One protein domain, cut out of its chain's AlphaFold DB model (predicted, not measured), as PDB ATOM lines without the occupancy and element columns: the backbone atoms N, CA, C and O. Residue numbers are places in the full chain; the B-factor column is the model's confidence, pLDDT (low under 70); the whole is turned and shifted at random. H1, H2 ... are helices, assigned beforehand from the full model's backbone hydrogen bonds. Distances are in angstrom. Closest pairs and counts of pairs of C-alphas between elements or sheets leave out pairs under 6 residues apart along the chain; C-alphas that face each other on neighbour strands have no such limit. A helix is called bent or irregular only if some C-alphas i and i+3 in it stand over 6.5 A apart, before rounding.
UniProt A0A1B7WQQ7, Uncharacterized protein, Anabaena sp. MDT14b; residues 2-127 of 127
ATOM      1  N   ILE A   2      -6.053  16.186  47.818       77.06
ATOM      2  CA  ILE A   2      -4.605  16.499  47.734       77.06
ATOM      3  C   ILE A   2      -3.743  15.234  47.583       77.06
ATOM      4  O   ILE A   2      -2.910  15.167  46.685       77.06
ATOM      5  N   GLU A   3      -3.982  14.208  48.404       81.06
ATOM      6  CA  GLU A   3      -3.222  12.950  48.347       81.06
ATOM      7  C   GLU A   3      -3.434  12.186  47.030       81.06
ATOM      8  O   GLU A   3      -2.469  11.766  46.401       81.06
ATOM      9  N   LEU A   4      -4.680  12.095  46.550       81.00
ATOM     10  CA  LEU A   4      -5.006  11.480  45.255       81.00
ATOM     11  C   LEU A   4      -4.364  12.232  44.082       81.00
ATOM     12  O   LEU A   4      -3.816  11.610  43.176       81.00
ATOM     13  N   ASN A   5      -4.365  13.568  44.112       79.38
ATOM     14  CA  ASN A   5      -3.665  14.371  43.107       79.38
ATOM     15  C   ASN A   5      -2.146  14.171  43.168       79.38
ATOM     16  O   ASN A   5      -1.506  14.098  42.120       79.38
ATOM     17  N   LYS A   6      -1.573  14.019  44.367       86.44
ATOM     18  CA  LYS A   6      -0.148  13.723  44.550       86.44
ATOM     19  C   LYS A   6       0.216  12.337  44.015       86.44
ATOM     20  O   LYS A   6       1.227  12.213  43.331       86.44
ATOM     21  N   GLN A   7      -0.607  11.320  44.269       85.12
ATOM     22  CA  GLN A   7      -0.431   9.977  43.703       85.12
ATOM     23  C   GLN A   7      -0.524  10.008  42.175       85.12
ATOM     24  O   GLN A   7       0.380   9.519  41.505       85.12
ATOM     25  N   LYS A   8      -1.545  10.682  41.627       86.06
ATOM     26  CA  LYS A   8      -1.695  10.889  40.180       86.06
ATOM     27  C   LYS A   8      -0.449  11.529  39.572       86.06
ATOM     28  O   LYS A   8       0.061  11.060  38.566       86.06
ATOM     29  N   GLN A   9       0.037  12.611  40.178       86.06
ATOM     30  CA  GLN A   9       1.219  13.320  39.696       86.06
ATOM     31  C   GLN A   9       2.472  12.446  39.789       86.06
ATOM     32  O   GLN A   9       3.258  12.425  38.849       86.06
ATOM     33  N   THR A  10       2.629  11.703  40.886       88.69
ATOM     34  CA  THR A  10       3.767  10.800  41.106       88.69
ATOM     35  C   THR A  10       3.828   9.716  40.035       88.69
ATOM     36  O   THR A  10       4.876   9.537  39.424       88.69
ATOM     37  N   GLU A  11       2.705   9.052  39.758       89.31
ATOM     38  CA  GLU A  11       2.626   7.998  38.742       89.31
ATOM     39  C   GLU A  11       2.845   8.560  37.330       89.31
ATOM     40  O   GLU A  11       3.644   8.028  36.561       89.31
ATOM     41  N   THR A  12       2.225   9.702  37.003       87.75
ATOM     42  CA  THR A  12       2.439  10.383  35.717       87.75
ATOM     43  C   THR A  12       3.904  10.758  35.516       87.75
ATOM     44  O   THR A  12       4.467  10.470  34.463       87.75
ATOM     45  N   THR A  13       4.546  11.381  36.508       89.69
ATOM     46  CA  THR A  13       5.972  11.726  36.427       89.69
ATOM     47  C   THR A  13       6.837  10.469  36.346       89.69
ATOM     48  O   THR A  13       7.761  10.439  35.540       89.69
ATOM     49  N   GLY A  14       6.509   9.420  37.105       91.19
ATOM     50  CA  GLY A  14       7.197   8.132  37.060       91.19
ATOM     51  C   GLY A  14       7.187   7.516  35.662       91.19
ATOM     52  O   GLY A  14       8.251   7.196  35.132       91.19
ATOM     53  N   PHE A  15       6.012   7.445  35.032       91.12
ATOM     54  CA  PHE A  15       5.862   6.958  33.661       91.12
ATOM     55  C   PHE A  15       6.659   7.798  32.652       91.12
ATOM     56  O   PHE A  15       7.356   7.244  31.807       91.12
ATOM     57  N   LEU A  16       6.603   9.131  32.745       91.06
ATOM     58  CA  LEU A  16       7.337  10.015  31.830       91.06
ATOM     59  C   LEU A  16       8.854   9.847  31.978       91.06
ATOM     60  O   LEU A  16       9.545   9.665  30.980       91.06
ATOM     61  N   THR A  17       9.370   9.826  33.207       92.25
ATOM     62  CA  THR A  17      10.800   9.602  33.467       92.25
ATOM     63  C   THR A  17      11.248   8.214  33.015       92.25
ATOM     64  O   THR A  17      12.354   8.048  32.496       92.25
ATOM     65  N   TRP A  18      10.409   7.196  33.203       93.50
ATOM     66  CA  TRP A  18      10.669   5.863  32.675       93.50
ATOM     67  C   TRP A  18      10.730   5.871  31.143       93.50
ATOM     68  O   TRP A  18      11.677   5.334  30.564       93.50
ATOM     69  N   LEU A  19       9.782   6.547  30.493       90.44
ATOM     70  CA  LEU A  19       9.727   6.658  29.041       90.44
ATOM     71  C   LEU A  19      10.977   7.355  28.496       90.44
ATOM     72  O   LEU A  19      11.563   6.859  27.541       90.44
ATOM     73  N   GLU A  20      11.431   8.441  29.129       91.94
ATOM     74  CA  GLU A  20      12.675   9.151  28.785       91.94
ATOM     75  C   GLU A  20      13.907   8.244  28.854       91.94
ATOM     76  O   GLU A  20      14.771   8.281  27.973       91.94
ATOM     77  N   ARG A  21      13.975   7.380  29.875       91.19
ATOM     78  CA  ARG A  21      15.050   6.389  30.016       91.19
ATOM     79  C   ARG A  21      14.997   5.330  28.924       91.19
ATOM     80  O   ARG A  21      16.049   4.983  28.394       91.19
ATOM     81  N   LEU A  22      13.801   4.848  28.583       88.81
ATOM     82  CA  LEU A  22      13.599   3.865  27.519       88.81
ATOM     83  C   LEU A  22      14.044   4.431  26.166       88.81
ATOM     84  O   LEU A  22      14.838   3.821  25.457       88.81
ATOM     85  N   ILE A  23      13.571   5.632  25.828       88.62
ATOM     86  CA  ILE A  23      13.873   6.265  24.541       88.62
ATOM     87  C   ILE A  23      15.277   6.872  24.471       88.62
ATOM     88  O   ILE A  23      15.782   7.144  23.378       88.62
ATOM     89  N   GLY A  24      15.915   7.073  25.624       88.88
ATOM     90  CA  GLY A  24      17.251   7.643  25.751       88.88
ATOM     91  C   GLY A  24      17.331   9.126  25.378       88.88
ATOM     92  O   GLY A  24      18.418   9.593  25.030       88.88
ATOM     93  N   THR A  25      16.200   9.832  25.404       89.25
ATOM     94  CA  THR A  25      16.065  11.264  25.114       89.25
ATOM     95  C   THR A  25      14.965  11.863  25.986       89.25
ATOM     96  O   THR A  25      14.032  11.160  26.372       89.25
ATOM     97  N   GLU A  26      15.061  13.151  26.299       90.12
ATOM     98  CA  GLU A  26      14.036  13.832  27.093       90.12
ATOM     99  C   GLU A  26      12.781  14.076  26.251       90.12
ATOM    100  O   GLU A  26      12.857  14.426  25.065       90.12
ATOM    101  N   ILE A  27      11.608  13.941  26.873       88.94
ATOM    102  CA  ILE A  27      10.321  14.166  26.206       88.94
ATOM    103  C   ILE A  27      10.234  15.610  25.712       88.94
ATOM    104  O   ILE A  27       9.608  15.867  24.684       88.94
ATOM    105  N   ASP A  28      10.918  16.548  26.375       88.12
ATOM    106  CA  ASP A  28      10.944  17.956  25.980       88.12
ATOM    107  C   ASP A  28      11.543  18.198  24.579       88.12
ATOM    108  O   ASP A  28      11.156  19.135  23.875       88.12
ATOM    109  N   HIS A  29      12.421  17.300  24.121       88.19
ATOM    110  CA  HIS A  29      13.028  17.357  22.792       88.19
ATOM    111  C   HIS A  29      12.188  16.677  21.697       88.19
ATOM    112  O   HIS A  29      12.538  16.754  20.507       88.19
ATOM    113  N   LEU A  30      11.082  16.021  22.065       88.00
ATOM    114  CA  LEU A  30      10.198  15.322  21.139       88.00
ATOM    115  C   LEU A  30       9.158  16.259  20.518       88.00
ATOM    116  O   LEU A  30       8.550  17.117  21.158       88.00
ATOM    117  N   THR A  31       8.870  16.024  19.243       87.19
ATOM    118  CA  THR A  31       7.705  16.607  18.578       87.19
ATOM    119  C   THR A  31       6.431  16.027  19.194       87.19
ATOM    120  O   THR A  31       6.342  14.813  19.359       87.19
ATOM    121  N   ASN A  32       5.427  16.868  19.471       87.69
ATOM    122  CA  ASN A  32       4.201  16.520  20.211       87.69
ATOM    123  C   ASN A  32       4.417  16.154  21.692       87.69
ATOM    124  O   ASN A  32       3.591  15.444  22.264       87.69
ATOM    125  N   LYS A  33       5.465  16.686  22.337       89.50
ATOM    126  CA  LYS A  33       5.713  16.501  23.778       89.50
ATOM    127  C   LYS A  33       4.489  16.738  24.659       89.50
ATOM    128  O   LYS A  33       4.225  15.942  25.548       89.50
ATOM    129  N   SER A  34       3.680  17.753  24.354       85.88
ATOM    130  CA  SER A  34       2.482  18.085  25.131       85.88
ATOM    131  C   SER A  34       1.428  16.976  25.103       85.88
ATOM    132  O   SER A  34       0.729  16.792  26.093       85.88
ATOM    133  N   LYS A  35       1.331  16.200  24.009       86.06
ATOM    134  CA  LYS A  35       0.452  15.020  23.951       86.06
ATOM    135  C   LYS A  35       0.960  13.897  24.857       86.06
ATOM    136  O   LYS A  35       0.157  13.265  25.523       86.06
ATOM    137  N   ILE A  36       2.276  13.672  24.892       87.12
ATOM    138  CA  ILE A  36       2.892  12.651  25.753       87.12
ATOM    139  C   ILE A  36       2.786  13.069  27.223       87.12
ATOM    140  O   ILE A  36       2.371  12.284  28.061       87.12
ATOM    141  N   GLN A  37       3.103  14.323  27.546       86.62
ATOM    142  CA  GLN A  37       2.999  14.857  28.906       86.62
ATOM    143  C   GLN A  37       1.555  14.849  29.420       86.62
ATOM    144  O   GLN A  37       1.328  14.624  30.606       86.62
ATOM    145  N   ASN A  38       0.581  15.051  28.529       84.25
ATOM    146  CA  ASN A  38      -0.843  15.003  28.843       84.25
ATOM    147  C   ASN A  38      -1.515  13.709  28.350       84.25
ATOM    148  O   ASN A  38      -2.670  13.734  27.925       84.25
ATOM    149  N   TYR A  39      -0.802  12.575  28.385       84.62
ATOM    150  CA  TYR A  39      -1.313  11.308  27.844       84.62
ATOM    151  C   TYR A  39      -2.577  10.811  28.556       84.62
ATOM    152  O   TYR A  39      -3.395  10.128  27.961       84.62
ATOM    153  N   LEU A  40      -2.768  11.168  29.824       77.19
ATOM    154  CA  LEU A  40      -3.951  10.813  30.616       77.19
ATOM    155  C   LEU A  40      -5.219  11.594  30.226       77.19
ATOM    156  O   LEU A  40      -6.324  11.265  30.681       77.19
ATOM    157  N   GLY A  41      -5.048  12.646  29.423       74.88
ATOM    158  CA  GLY A  41      -6.090  13.594  29.070       74.88
ATOM    159  C   GLY A  41      -6.528  14.486  30.233       74.88
ATOM    160  O   GLY A  41      -6.135  14.329  31.393       74.88
ATOM    161  N   ASP A  42      -7.393  15.442  29.904       66.88
ATOM    162  CA  ASP A  42      -7.935  16.397  30.865       66.88
ATOM    163  C   ASP A  42      -9.156  15.801  31.577       66.88
ATOM    164  O   ASP A  42     -10.181  15.517  30.957       66.88
ATOM    165  N   TYR A  43      -9.047  15.561  32.883       63.81
ATOM    166  CA  TYR A  43     -10.094  14.863  33.636       63.81
ATOM    167  C   TYR A  43     -11.288  15.751  34.006       63.81
ATOM    168  O   TYR A  43     -12.351  15.220  34.315       63.81
ATOM    169  N   TYR A  44     -11.127  17.076  33.941       55.56
ATOM    170  CA  TYR A  44     -12.194  18.036  34.227       55.56
ATOM    171  C   TYR A  44     -13.174  18.211  33.059       55.56
ATOM    172  O   TYR A  44     -14.259  18.761  33.231       55.56
ATOM    173  N   LYS A  45     -12.838  17.731  31.855       57.62
ATOM    174  CA  LYS A  45     -13.738  17.814  30.699       57.62
ATOM    175  C   LYS A  45     -14.725  16.644  30.719       57.62
ATOM    176  O   LYS A  45     -14.447  15.572  30.188       57.62
ATOM    177  N   GLN A  46     -15.895  16.872  31.322       48.25
ATOM    178  CA  GLN A  46     -16.967  15.881  31.513       48.25
ATOM    179  C   GLN A  46     -17.419  15.156  30.225       48.25
ATOM    180  O   GLN A  46     -17.827  14.000  30.310       48.25
ATOM    181  N   ASN A  47     -17.261  15.771  29.046       48.78
ATOM    182  CA  ASN A  47     -17.701  15.233  27.748       48.78
ATOM    183  C   ASN A  47     -16.650  14.414  26.970       48.78
ATOM    184  O   ASN A  47     -16.868  14.078  25.808       48.78
ATOM    185  N   GLN A  48     -15.496  14.093  27.562       50.09
ATOM    186  CA  GLN A  48     -14.430  13.337  26.885       50.09
ATOM    187  C   GLN A  48     -13.968  12.155  27.739       50.09
ATOM    188  O   GLN A  48     -12.821  12.098  28.181       50.09
ATOM    189  N   ALA A  49     -14.883  11.215  27.989       43.91
ATOM    190  CA  ALA A  49     -14.658  10.069  28.872       43.91
ATOM    191  C   ALA A  49     -13.413   9.222  28.518       43.91
ATOM    192  O   ALA A  49     -12.868   8.576  29.407       43.91
ATOM    193  N   ASP A  50     -12.890   9.315  27.291       52.38
ATOM    194  CA  ASP A  50     -11.837   8.426  26.786       52.38
ATOM    195  C   ASP A  50     -10.733   9.117  25.963       52.38
ATOM    196  O   ASP A  50     -10.087   8.490  25.137       52.38
ATOM    197  N   ASN A  51     -10.445  10.405  26.188       63.28
ATOM    198  CA  ASN A  51      -9.318  11.071  25.503       63.28
ATOM    199  C   ASN A  51      -7.978  10.887  26.232       63.28
ATOM    200  O   ASN A  51      -7.213  11.839  26.402       63.28
ATOM    201  N   HIS A  52      -7.698   9.670  26.702       73.75
ATOM    202  CA  HIS A  52      -6.314   9.322  27.001       73.75
ATOM    203  C   HIS A  52      -5.629   8.924  25.688       73.75
ATOM    204  O   HIS A  52      -6.231   8.296  24.820       73.75
ATOM    205  N   LEU A  53      -4.379   9.346  25.520       83.12
ATOM    206  CA  LEU A  53      -3.553   9.013  24.369       83.12
ATOM    207  C   LEU A  53      -3.524   7.491  24.225       83.12
ATOM    208  O   LEU A  53      -3.207   6.782  25.176       83.12
ATOM    209  N   THR A  54      -3.859   6.954  23.064       84.94
ATOM    210  CA  THR A  54      -3.760   5.500  22.886       84.94
ATOM    211  C   THR A  54      -2.296   5.080  22.771       84.94
ATOM    212  O   THR A  54      -1.434   5.876  22.386       84.94
ATOM    213  N   LEU A  55      -2.005   3.813  23.077       85.50
ATOM    214  CA  LEU A  55      -0.670   3.245  22.866       85.50
ATOM    215  C   LEU A  55      -0.208   3.451  21.414       85.50
ATOM    216  O   LEU A  55       0.933   3.833  21.169       85.50
ATOM    217  N   ASP A  56      -1.114   3.257  20.456       86.00
ATOM    218  CA  ASP A  56      -0.836   3.403  19.027       86.00
ATOM    219  C   ASP A  56      -0.492   4.856  18.648       86.00
ATOM    220  O   ASP A  56       0.466   5.112  17.911       86.00
ATOM    221  N   GLU A  57      -1.194   5.837  19.231       88.00
ATOM    222  CA  GLU A  57      -0.828   7.248  19.085       88.00
ATOM    223  C   GLU A  57       0.530   7.558  19.726       88.00
ATOM    224  O   GLU A  57       1.336   8.276  19.127       88.00
ATOM    225  N   LEU A  58       0.813   7.014  20.915       88.44
ATOM    226  CA  LEU A  58       2.099   7.188  21.587       88.44
ATOM    227  C   LEU A  58       3.239   6.622  20.729       88.44
ATOM    228  O   LEU A  58       4.201   7.337  20.439       88.44
ATOM    229  N   ILE A  59       3.098   5.392  20.231       89.19
ATOM    230  CA  ILE A  59       4.051   4.749  19.317       89.19
ATOM    231  C   ILE A  59       4.205   5.574  18.040       89.19
ATOM    232  O   ILE A  59       5.323   5.802  17.582       89.19
ATOM    233  N   SER A  60       3.112   6.088  17.480       90.25
ATOM    234  CA  SER A  60       3.147   6.945  16.293       90.25
ATOM    235  C   SER A  60       3.930   8.240  16.531       90.25
ATOM    236  O   SER A  60       4.689   8.676  15.659       90.25
ATOM    237  N   ILE A  61       3.797   8.860  17.709       90.12
ATOM    238  CA  ILE A  61       4.588  10.039  18.094       90.12
ATOM    239  C   ILE A  61       6.065   9.663  18.260       90.12
ATOM    240  O   ILE A  61       6.933  10.377  17.750       90.12
ATOM    241  N   LEU A  62       6.370   8.543  18.914       88.88
ATOM    242  CA  LEU A  62       7.743   8.060  19.067       88.88
ATOM    243  C   LEU A  62       8.380   7.751  17.709       88.88
ATOM    244  O   LEU A  62       9.482   8.209  17.426       88.88
ATOM    245  N   LYS A  63       7.649   7.091  16.808       90.44
ATOM    246  CA  LYS A  63       8.079   6.797  15.437       90.44
ATOM    247  C   LYS A  63       8.394   8.068  14.649       90.44
ATOM    248  O   LYS A  63       9.431   8.146  13.995       90.44
ATOM    249  N   LYS A  64       7.570   9.118  14.765       90.00
ATOM    250  CA  LYS A  64       7.879  10.439  14.170       90.00
ATOM    251  C   LYS A  64       9.191  11.024  14.692       90.00
ATOM    252  O   LYS A  64       9.862  11.763  13.975       90.00
ATOM    253  N   ASN A  65       9.561  10.689  15.922       89.38
ATOM    254  CA  ASN A  65      10.798  11.116  16.555       89.38
ATOM    255  C   ASN A  65      11.921  10.068  16.481       89.38
ATOM    256  O   ASN A  65      12.967  10.320  17.066       89.38
ATOM    257  N   GLN A  66      11.773   8.962  15.731       87.00
ATOM    258  CA  GLN A  66      12.712   7.823  15.749       87.00
ATOM    259  C   GLN A  66      14.179   8.224  15.550       87.00
ATOM    260  O   GLN A  66      15.068   7.638  16.146       87.00
ATOM    261  N   LYS A  67      14.447   9.271  14.753       87.06
ATOM    262  CA  LYS A  67      15.807   9.772  14.485       87.06
ATOM    263  C   LYS A  67      16.512  10.332  15.729       87.06
ATOM    264  O   LYS A  67      17.726  10.488  15.709       87.06
ATOM    265  N   LYS A  68      15.750  10.695  16.763       87.56
ATOM    266  CA  LYS A  68      16.231  11.242  18.039       87.56
ATOM    267  C   LYS A  68      16.269  10.191  19.152       87.56
ATOM    268  O   LYS A  68      16.799  10.483  20.220       87.56
ATOM    269  N   LEU A  69      15.663   9.023  18.935       89.00
ATOM    270  CA  LEU A  69      15.571   7.971  19.942       89.00
ATOM    271  C   LEU A  69      16.788   7.052  19.829       89.00
ATOM    272  O   LEU A  69      17.325   6.841  18.743       89.00
ATOM    273  N   LYS A  70      17.207   6.484  20.960       87.56
ATOM    274  CA  LYS A  70      18.252   5.449  20.996       87.56
ATOM    275  C   LYS A  70      17.712   4.046  20.722       87.56
ATOM    276  O   LYS A  70      18.501   3.145  20.453       87.56
ATOM    277  N   ILE A  71      16.396   3.874  20.803       87.56
ATOM    278  CA  ILE A  71      15.696   2.614  20.544       87.56
ATOM    279  C   ILE A  71      14.824   2.713  19.298       87.56
ATOM    280  O   ILE A  71      14.458   3.806  18.857       87.56
ATOM    281  N   ASP A  72      14.441   1.555  18.772       86.50
ATOM    282  CA  ASP A  72      13.433   1.457  17.727       86.50
ATOM    283  C   ASP A  72      12.034   1.286  18.360       86.50
ATOM    284  O   ASP A  72      11.733   0.217  18.888       86.50
ATOM    285  N   PRO A  73      11.150   2.301  18.305       82.25
ATOM    286  CA  PRO A  73       9.812   2.233  18.902       82.25
ATOM    287  C   PRO A  73       8.851   1.295  18.152       82.25
ATOM    288  O   PRO A  73       7.729   1.065  18.600       82.25
ATOM    289  N   THR A  74       9.252   0.781  16.985       85.00
ATOM    290  CA  THR A  74       8.505  -0.221  16.215       85.00
ATOM    291  C   THR A  74       9.018  -1.642  16.437       85.00
ATOM    292  O   THR A  74       8.372  -2.599  16.011       85.00
ATOM    293  N   ALA A  75      10.147  -1.807  17.134       89.88
ATOM    294  CA  ALA A  75      10.632  -3.119  17.519       89.88
ATOM    295  C   ALA A  75       9.675  -3.769  18.522       89.88
ATOM    296  O   ALA A  75       9.292  -3.171  19.527       89.88
ATOM    297  N   ARG A  76       9.351  -5.041  18.276       87.44
ATOM    298  CA  ARG A  76       8.428  -5.836  19.096       87.44
ATOM    299  C   ARG A  76       8.754  -5.776  20.591       87.44
ATOM    300  O   ARG A  76       7.871  -5.526  21.396       87.44
ATOM    301  N   LYS A  77      10.034  -5.933  20.942       89.06
ATOM    302  CA  LYS A  77      10.507  -5.894  22.332       89.06
ATOM    303  C   LYS A  77      10.181  -4.563  23.022       89.06
ATOM    304  O   LYS A  77       9.749  -4.556  24.173       89.06
ATOM    305  N   GLU A  78      10.388  -3.450  22.324       88.31
ATOM    306  CA  GLU A  78      10.137  -2.113  22.863       88.31
ATOM    307  C   GLU A  78       8.635  -1.850  22.967       88.31
ATOM    308  O   GLU A  78       8.181  -1.336  23.984       88.31
ATOM    309  N   GLN A  79       7.844  -2.288  21.980       88.31
ATOM    310  CA  GLN A  79       6.382  -2.194  22.030       88.31
ATOM    311  C   GLN A  79       5.776  -3.010  23.172       88.31
ATOM    312  O   GLN A  79       4.951  -2.475  23.901       88.31
ATOM    313  N   GLU A  80       6.205  -4.259  23.377       90.31
ATOM    314  CA  GLU A  80       5.731  -5.096  24.492       90.31
ATOM    315  C   GLU A  80       6.083  -4.470  25.848       90.31
ATOM    316  O   GLU A  80       5.279  -4.473  26.781       90.31
ATOM    317  N   THR A  81       7.281  -3.892  25.959       90.31
ATOM    318  CA  THR A  81       7.711  -3.205  27.182       90.31
ATOM    319  C   THR A  81       6.869  -1.945  27.424       90.31
ATOM    320  O   THR A  81       6.416  -1.706  28.543       90.31
ATOM    321  N   LEU A  82       6.626  -1.165  26.371       89.56
ATOM    322  CA  LEU A  82       5.849   0.069  26.419       89.56
ATOM    323  C   LEU A  82       4.377  -0.194  26.709       89.56
ATOM    324  O   LEU A  82       3.815   0.486  27.555       89.56
ATOM    325  N   GLU A  83       3.782  -1.217  26.100       90.38
ATOM    326  CA  GLU A  83       2.425  -1.673  26.401       90.38
ATOM    327  C   GLU A  83       2.288  -2.076  27.864       90.38
ATOM    328  O   GLU A  83       1.378  -1.611  28.550       90.38
ATOM    329  N   LYS A  84       3.222  -2.885  28.369       91.44
ATOM    330  CA  LYS A  84       3.176  -3.363  29.748       91.44
ATOM    331  C   LYS A  84       3.245  -2.217  30.755       91.44
ATOM    332  O   LYS A  84       2.428  -2.173  31.676       91.44
ATOM    333  N   GLU A  85       4.185  -1.290  30.577       90.81
ATOM    334  CA  GLU A  85       4.328  -0.156  31.493       90.81
ATOM    335  C   GLU A  85       3.174   0.840  31.347       90.81
ATOM    336  O   GLU A  85       2.643   1.335  32.341       90.81
ATOM    337  N   TYR A  86       2.721   1.084  30.115       88.94
ATOM    338  CA  TYR A  86       1.578   1.949  29.840       88.94
ATOM    339  C   TYR A  86       0.305   1.422  30.502       88.94
ATOM    340  O   TYR A  86      -0.399   2.159  31.196       88.94
ATOM    341  N   GLN A  87       0.043   0.123  30.359       88.31
ATOM    342  CA  GLN A  87      -1.097  -0.535  30.978       88.31
ATOM    343  C   GLN A  87      -0.988  -0.534  32.506       88.31
ATOM    344  O   GLN A  87      -1.988  -0.311  33.187       88.31
ATOM    345  N   SER A  88       0.214  -0.749  33.052       89.88
ATOM    346  CA  SER A  88       0.467  -0.660  34.495       89.88
ATOM    347  C   SER A  88       0.121   0.729  35.031       89.88
ATOM    348  O   SER A  88      -0.664   0.851  35.971       89.88
ATOM    349  N   SER A  89       0.614   1.772  34.363       87.56
ATOM    350  CA  SER A  89       0.330   3.163  34.711       87.56
ATOM    351  C   SER A  89      -1.175   3.459  34.652       87.56
ATOM    352  O   SER A  89      -1.759   3.974  35.608       87.56
ATOM    353  N   LEU A  90      -1.860   3.057  33.573       85.88
ATOM    354  CA  LEU A  90      -3.311   3.239  33.442       85.88
ATOM    355  C   LEU A  90      -4.104   2.497  34.524       85.88
ATOM    356  O   LEU A  90      -5.057   3.058  35.064       85.88
ATOM    357  N   ASN A  91      -3.710   1.275  34.884       86.81
ATOM    358  CA  ASN A  91      -4.367   0.514  35.950       86.81
ATOM    359  C   ASN A  91      -4.282   1.226  37.309       86.81
ATOM    360  O   ASN A  91      -5.217   1.125  38.102       86.81
ATOM    361  N   THR A  92      -3.211   1.981  37.558       86.62
ATOM    362  CA  THR A  92      -3.067   2.831  38.750       86.62
ATOM    363  C   THR A  92      -3.864   4.133  38.618       86.62
ATOM    364  O   THR A  92      -4.536   4.570  39.551       86.62
ATOM    365  N   LEU A  93      -3.832   4.770  37.447       84.25
ATOM    366  CA  LEU A  93      -4.358   6.122  37.244       84.25
ATOM    367  C   LEU A  93      -5.872   6.184  37.016       84.25
ATOM    368  O   LEU A  93      -6.516   7.137  37.460       84.25
ATOM    369  N   LEU A  94      -6.461   5.189  36.351       82.25
ATOM    370  CA  LEU A  94      -7.905   5.095  36.120       82.25
ATOM    371  C   LEU A  94      -8.732   5.073  37.421       82.25
ATOM    372  O   LEU A  94      -9.682   5.860  37.517       82.25
ATOM    373  N   PRO A  95      -8.410   4.252  38.444       84.62
ATOM    374  CA  PRO A  95      -9.151   4.278  39.702       84.62
ATOM    375  C   PRO A  95      -8.975   5.610  40.443       84.62
ATOM    376  O   PRO A  95      -9.961   6.140  40.955       84.62
ATOM    377  N   ILE A  96      -7.776   6.206  40.425       83.69
ATOM    378  CA  ILE A  96      -7.528   7.532  41.016       83.69
ATOM    379  C   ILE A  96      -8.386   8.599  40.316       83.69
ATOM    380  O   ILE A  96      -9.042   9.404  40.977       83.69
ATOM    381  N   LYS A  97      -8.448   8.579  38.978       79.75
ATOM    382  CA  LYS A  97      -9.283   9.487  38.174       79.75
ATOM    383  C   LYS A  97     -10.765   9.332  38.514       79.75
ATOM    384  O   LYS A  97     -11.468  10.331  38.667       79.75
ATOM    385  N   LYS A  98     -11.239   8.094  38.678       81.19
ATOM    386  CA  LYS A  98     -12.622   7.805  39.078       81.19
ATOM    387  C   LYS A  98     -12.939   8.366  40.466       81.19
ATOM    388  O   LYS A  98     -13.983   8.988  40.631       81.19
ATOM    389  N   GLN A  99     -12.038   8.192  41.432       82.19
ATOM    390  CA  GLN A  99     -12.206   8.727  42.787       82.19
ATOM    391  C   GLN A  99     -12.206  10.259  42.811       82.19
ATOM    392  O   GLN A  99     -13.050  10.848  43.479       82.19
ATOM    393  N   LEU A 100     -11.318  10.907  42.051       81.31
ATOM    394  CA  LEU A 100     -11.308  12.369  41.915       81.31
ATOM    395  C   LEU A 100     -12.634  12.882  41.344       81.31
ATOM    396  O   LEU A 100     -13.256  13.744  41.952       81.31
ATOM    397  N   LYS A 101     -13.131  12.271  40.258       79.12
ATOM    398  CA  LYS A 101     -14.424  12.637  39.656       79.12
ATOM    399  C   LYS A 101     -15.593  12.471  40.630       79.12
ATOM    400  O   LYS A 101     -16.503  13.291  40.641       79.12
ATOM    401  N   GLN A 102     -15.582  11.413  41.440       80.50
ATOM    402  CA  GLN A 102     -16.596  11.204  42.476       80.50
ATOM    403  C   GLN A 102     -16.513  12.263  43.579       80.50
ATOM    404  O   GLN A 102     -17.550  12.745  44.025       80.50
ATOM    405  N   CYS A 103     -15.305  12.639  44.006       80.25
ATOM    406  CA  CYS A 103     -15.119  13.722  44.967       80.25
ATOM    407  C   CYS A 103     -15.613  15.067  44.422       80.25
ATOM    408  O   CYS A 103     -16.327  15.750  45.145       80.25
ATOM    409  N   ASP A 104     -15.277  15.428  43.180       79.06
ATOM    410  CA  ASP A 104     -15.758  16.670  42.553       79.06
ATOM    411  C   ASP A 104     -17.286  16.682  42.435       79.06
ATOM    412  O   ASP A 104     -17.924  17.637  42.863       79.06
ATOM    413  N   TRP A 105     -17.892  15.577  41.989       81.12
ATOM    414  CA  TRP A 105     -19.351  15.461  41.921       81.12
ATOM    415  C   TRP A 105     -20.027  15.618  43.293       81.12
ATOM    416  O   TRP A 105     -21.051  16.288  43.404       81.12
ATOM    417  N   LEU A 106     -19.450  15.043  44.354       81.56
ATOM    418  CA  LEU A 106     -19.960  15.232  45.716       81.56
ATOM    419  C   LEU A 106     -19.837  16.689  46.175       81.56
ATOM    420  O   LEU A 106     -20.722  17.174  46.877       81.56
ATOM    421  N   ILE A 107     -18.759  17.382  45.798       81.31
ATOM    422  CA  ILE A 107     -18.584  18.806  46.101       81.31
ATOM    423  C   ILE A 107     -19.664  19.615  45.387       81.31
ATOM    424  O   ILE A 107     -20.351  20.383  46.055       81.31
ATOM    425  N   ASP A 108     -19.865  19.403  44.085       79.25
ATOM    426  CA  ASP A 108     -20.920  20.068  43.316       79.25
ATOM    427  C   ASP A 108     -22.298  19.810  43.928       79.25
ATOM    428  O   ASP A 108     -23.074  20.738  44.137       79.25
ATOM    429  N   GLU A 109     -22.594  18.567  44.309       81.06
ATOM    430  CA  GLU A 109     -23.877  18.236  44.919       81.06
ATOM    431  C   GLU A 109     -24.070  18.905  46.290       81.06
ATOM    432  O   GLU A 109     -25.165  19.385  46.595       81.06
ATOM    433  N   ILE A 110     -23.020  18.994  47.112       84.06
ATOM    434  CA  ILE A 110     -23.059  19.732  48.382       84.06
ATOM    435  C   ILE A 110     -23.255  21.230  48.122       84.06
ATOM    436  O   ILE A 110     -24.092  21.848  48.777       84.06
ATOM    437  N   VAL A 111     -22.534  21.806  47.158       83.50
ATOM    438  CA  VAL A 111     -22.677  23.207  46.737       83.50
ATOM    439  C   VAL A 111     -24.112  23.471  46.285       83.50
ATOM    440  O   VAL A 111     -24.742  24.407  46.774       83.50
ATOM    441  N   TYR A 112     -24.686  22.609  45.448       83.06
ATOM    442  CA  TYR A 112     -26.058  22.772  44.982       83.06
ATOM    443  C   TYR A 112     -27.081  22.706  46.111       83.06
ATOM    444  O   TYR A 112     -28.006  23.518  46.150       83.06
ATOM    445  N   ARG A 113     -26.896  21.791  47.068       81.31
ATOM    446  CA  ARG A 113     -27.746  21.717  48.264       81.31
ATOM    447  C   ARG A 113     -27.605  22.958  49.146       81.31
ATOM    448  O   ARG A 113     -28.613  23.428  49.662       81.31
ATOM    449  N   LEU A 114     -26.393  23.498  49.308       84.50
ATOM    450  CA  LEU A 114     -26.145  24.714  50.094       84.50
ATOM    451  C   LEU A 114     -26.806  25.952  49.479       84.50
ATOM    452  O   LEU A 114     -27.319  26.791  50.212       84.50
ATOM    453  N   TYR A 115     -26.820  26.047  48.151       83.88
ATOM    454  CA  TYR A 115     -27.495  27.126  47.430       83.88
ATOM    455  C   TYR A 115     -28.996  26.877  47.212       83.88
ATOM    456  O   TYR A 115     -29.679  27.758  46.701       83.88
ATOM    457  N   GLY A 116     -29.524  25.714  47.613       81.62
ATOM    458  CA  GLY A 116     -30.940  25.371  47.451       81.62
ATOM    459  C   GLY A 116     -31.381  25.220  45.993       81.62
ATOM    460  O   GLY A 116     -32.559  25.402  45.703       81.62
ATOM    461  N   LEU A 117     -30.447  24.905  45.090       81.56
ATOM    462  CA  LEU A 117     -30.694  24.801  43.651       81.56
ATOM    463  C   LEU A 117     -31.638  23.632  43.333       81.56
ATOM    464  O   LEU A 117     -31.439  22.499  43.790       81.56
ATOM    465  N   THR A 118     -32.641  23.916  42.508       80.88
ATOM    466  CA  THR A 118     -33.582  22.933  41.956       80.88
ATOM    467  C   THR A 118     -32.934  22.084  40.860       80.88
ATOM    468  O   THR A 118     -31.910  22.455  40.285       80.88
ATOM    469  N   GLU A 119     -33.521  20.927  40.543       77.00
ATOM    470  CA  GLU A 119     -33.019  20.040  39.477       77.00
ATOM    471  C   GLU A 119     -32.945  20.748  38.111       77.00
ATOM    472  O   GLU A 119     -32.045  20.477  37.320       77.00
ATOM    473  N   GLU A 120     -33.845  21.702  37.863       75.00
ATOM    474  CA  GLU A 120     -33.875  22.519  36.646       75.00
ATOM    475  C   GLU A 120     -32.665  23.463  36.571       75.00
ATOM    476  O   GLU A 120     -32.015  23.567  35.532       75.00
ATOM    477  N   GLU A 121     -32.298  24.097  37.686       76.19
ATOM    478  CA  GLU A 121     -31.123  24.969  37.758       76.19
ATOM    479  C   GLU A 121     -29.816  24.172  37.688       76.19
ATOM    480  O   GLU A 121     -28.861  24.604  37.041       76.19
ATOM    481  N   LYS A 122     -29.779  22.973  38.285       75.88
ATOM    482  CA  LYS A 122     -28.643  22.050  38.140       75.88
ATOM    483  C   LYS A 122     -28.443  21.644  36.682       75.88
ATOM    484  O   LYS A 122     -27.312  21.686  36.208       75.88
ATOM    485  N   ALA A 123     -29.517  21.315  35.963       74.12
ATOM    486  CA  ALA A 123     -29.452  20.941  34.551       74.12
ATOM    487  C   ALA A 123     -28.922  22.084  33.665       74.12
ATOM    488  O   ALA A 123     -28.115  21.841  32.774       74.12
ATOM    489  N   ILE A 124     -29.299  23.336  33.949       76.44
ATOM    490  CA  ILE A 124     -28.789  24.518  33.227       76.44
ATOM    491  C   ILE A 124     -27.281  24.720  33.457       76.44
ATOM    492  O   ILE A 124     -26.568  25.132  32.544       76.44
ATOM    493  N   ILE A 125     -26.787  24.439  34.667       71.19
ATOM    494  CA  ILE A 125     -25.365  24.585  35.022       71.19
ATOM    495  C   ILE A 125     -24.527  23.418  34.480       71.19
ATOM    496  O   ILE A 125     -23.380  23.620  34.080       71.19
ATOM    497  N   GLN A 126     -25.083  22.206  34.480       65.62
ATOM    498  CA  GLN A 126     -24.395  20.994  34.033       65.62
ATOM    499  C   GLN A 126     -24.362  20.841  32.505       65.62
ATOM    500  O   GLN A 126     -23.430  20.204  32.016       65.62
ATOM    501  N   GLY A 127     -25.277  21.501  31.777       54.47
ATOM    502  CA  GLY A 127     -25.242  21.641  30.315       54.47
ATOM    503  C   GLY A 127     -25.726  20.417  29.551       54.47
ATOM    504  O   GLY A 127     -24.986  19.411  29.509       54.47
TER     505      GLY A 127
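This is residues 2 to 127 of the 127 residues of an uncharacterized protein of Anabaena sp. MDT14b (UniProt A0A1B7WQQ7). One very long, slightly kinked helix, H4, runs nearly the whole length of a rod, with the helix H1 alongside part of it and running opposite ways. Two shorter helices, H2 and H3, and the stretch of residues 38 to 54, which runs out and folds back between them, lie along one side of this pair; at the far end of H4 the chain turns back into the short helix H5. The printed part has 126 residues, with five named helices in the order H1, H2, H3, H4, H5 and no named strand; the class is all helix. The whole is loose, with a radius of gyration of the C-alphas of 18.5 A, and spans 59 by 26 by 23 A.

H4, residues 76 to 114, is 55.6 A long, from C-alpha 76 at (8.428, -5.836, 19.096) to C-alpha 114 at (-26.145, 24.714, 50.094). It has a kink of 26 degrees near residue 92, and is neither bent nor irregular, but only just: C-alphas 92 and 95 are 6.3 A apart. H1, residues 2 to 23, is 31.4 A long and begins at C-alpha 2, (-4.605, 16.499, 47.734). H2 is residues 33 to 37, 6.0 A; H3 is residues 55 to 64, 14.2 A. H5, residues 119 to 126, is 10.2 A long and ends at C-alpha 126, (-24.395, 20.994, 34.033).

H4 touches H1 with its residues 85 to 100 alone, at a shallow tilt of 19 degrees, opposite ways; the closest C-alphas, of Lys 8 and Leu 93, are 6.2 A apart. H4 and H3 only just touch, with 3 pairs of C-alphas within 8 A, through residues 79 to 86 of H4 alone. Their closest C-alphas, of Leu 55 and Glu 83, are 6.8 A apart, and they run opposite ways at a steep tilt of 58 degrees. H2 is close to but not clearly touching H1, with the C-alphas of Leu 16 and Gln 37 closest at 7.1 A, and likewise H3, with those of Ile 36 and Leu 58 closest at 6.9 A. H5 is close to but not clearly touching H4, the C-alphas of Tyr 112 and Lys 122 being closest at 7.3 A; their tilt is steep, 41 degrees, opposite ways. H1 and H3 are only just apart, with their closest C-alphas at 8.4 A. In H1, H2, H3 and H5 every O i to N i+4 pair is within hydrogen-bond range; in H4, 33 of 35 are.

The two C-alphas farthest apart, of Lys 70 and Gly 116, are 59.3 A from each other. The printed part has no cut. The links from H2 to H3, 17 residues, and from H3 to H4, 11 residues, are long. The mean pLDDT of the printed part is 82.5, and residues 42 to 51 and 126 to 127 are under 70.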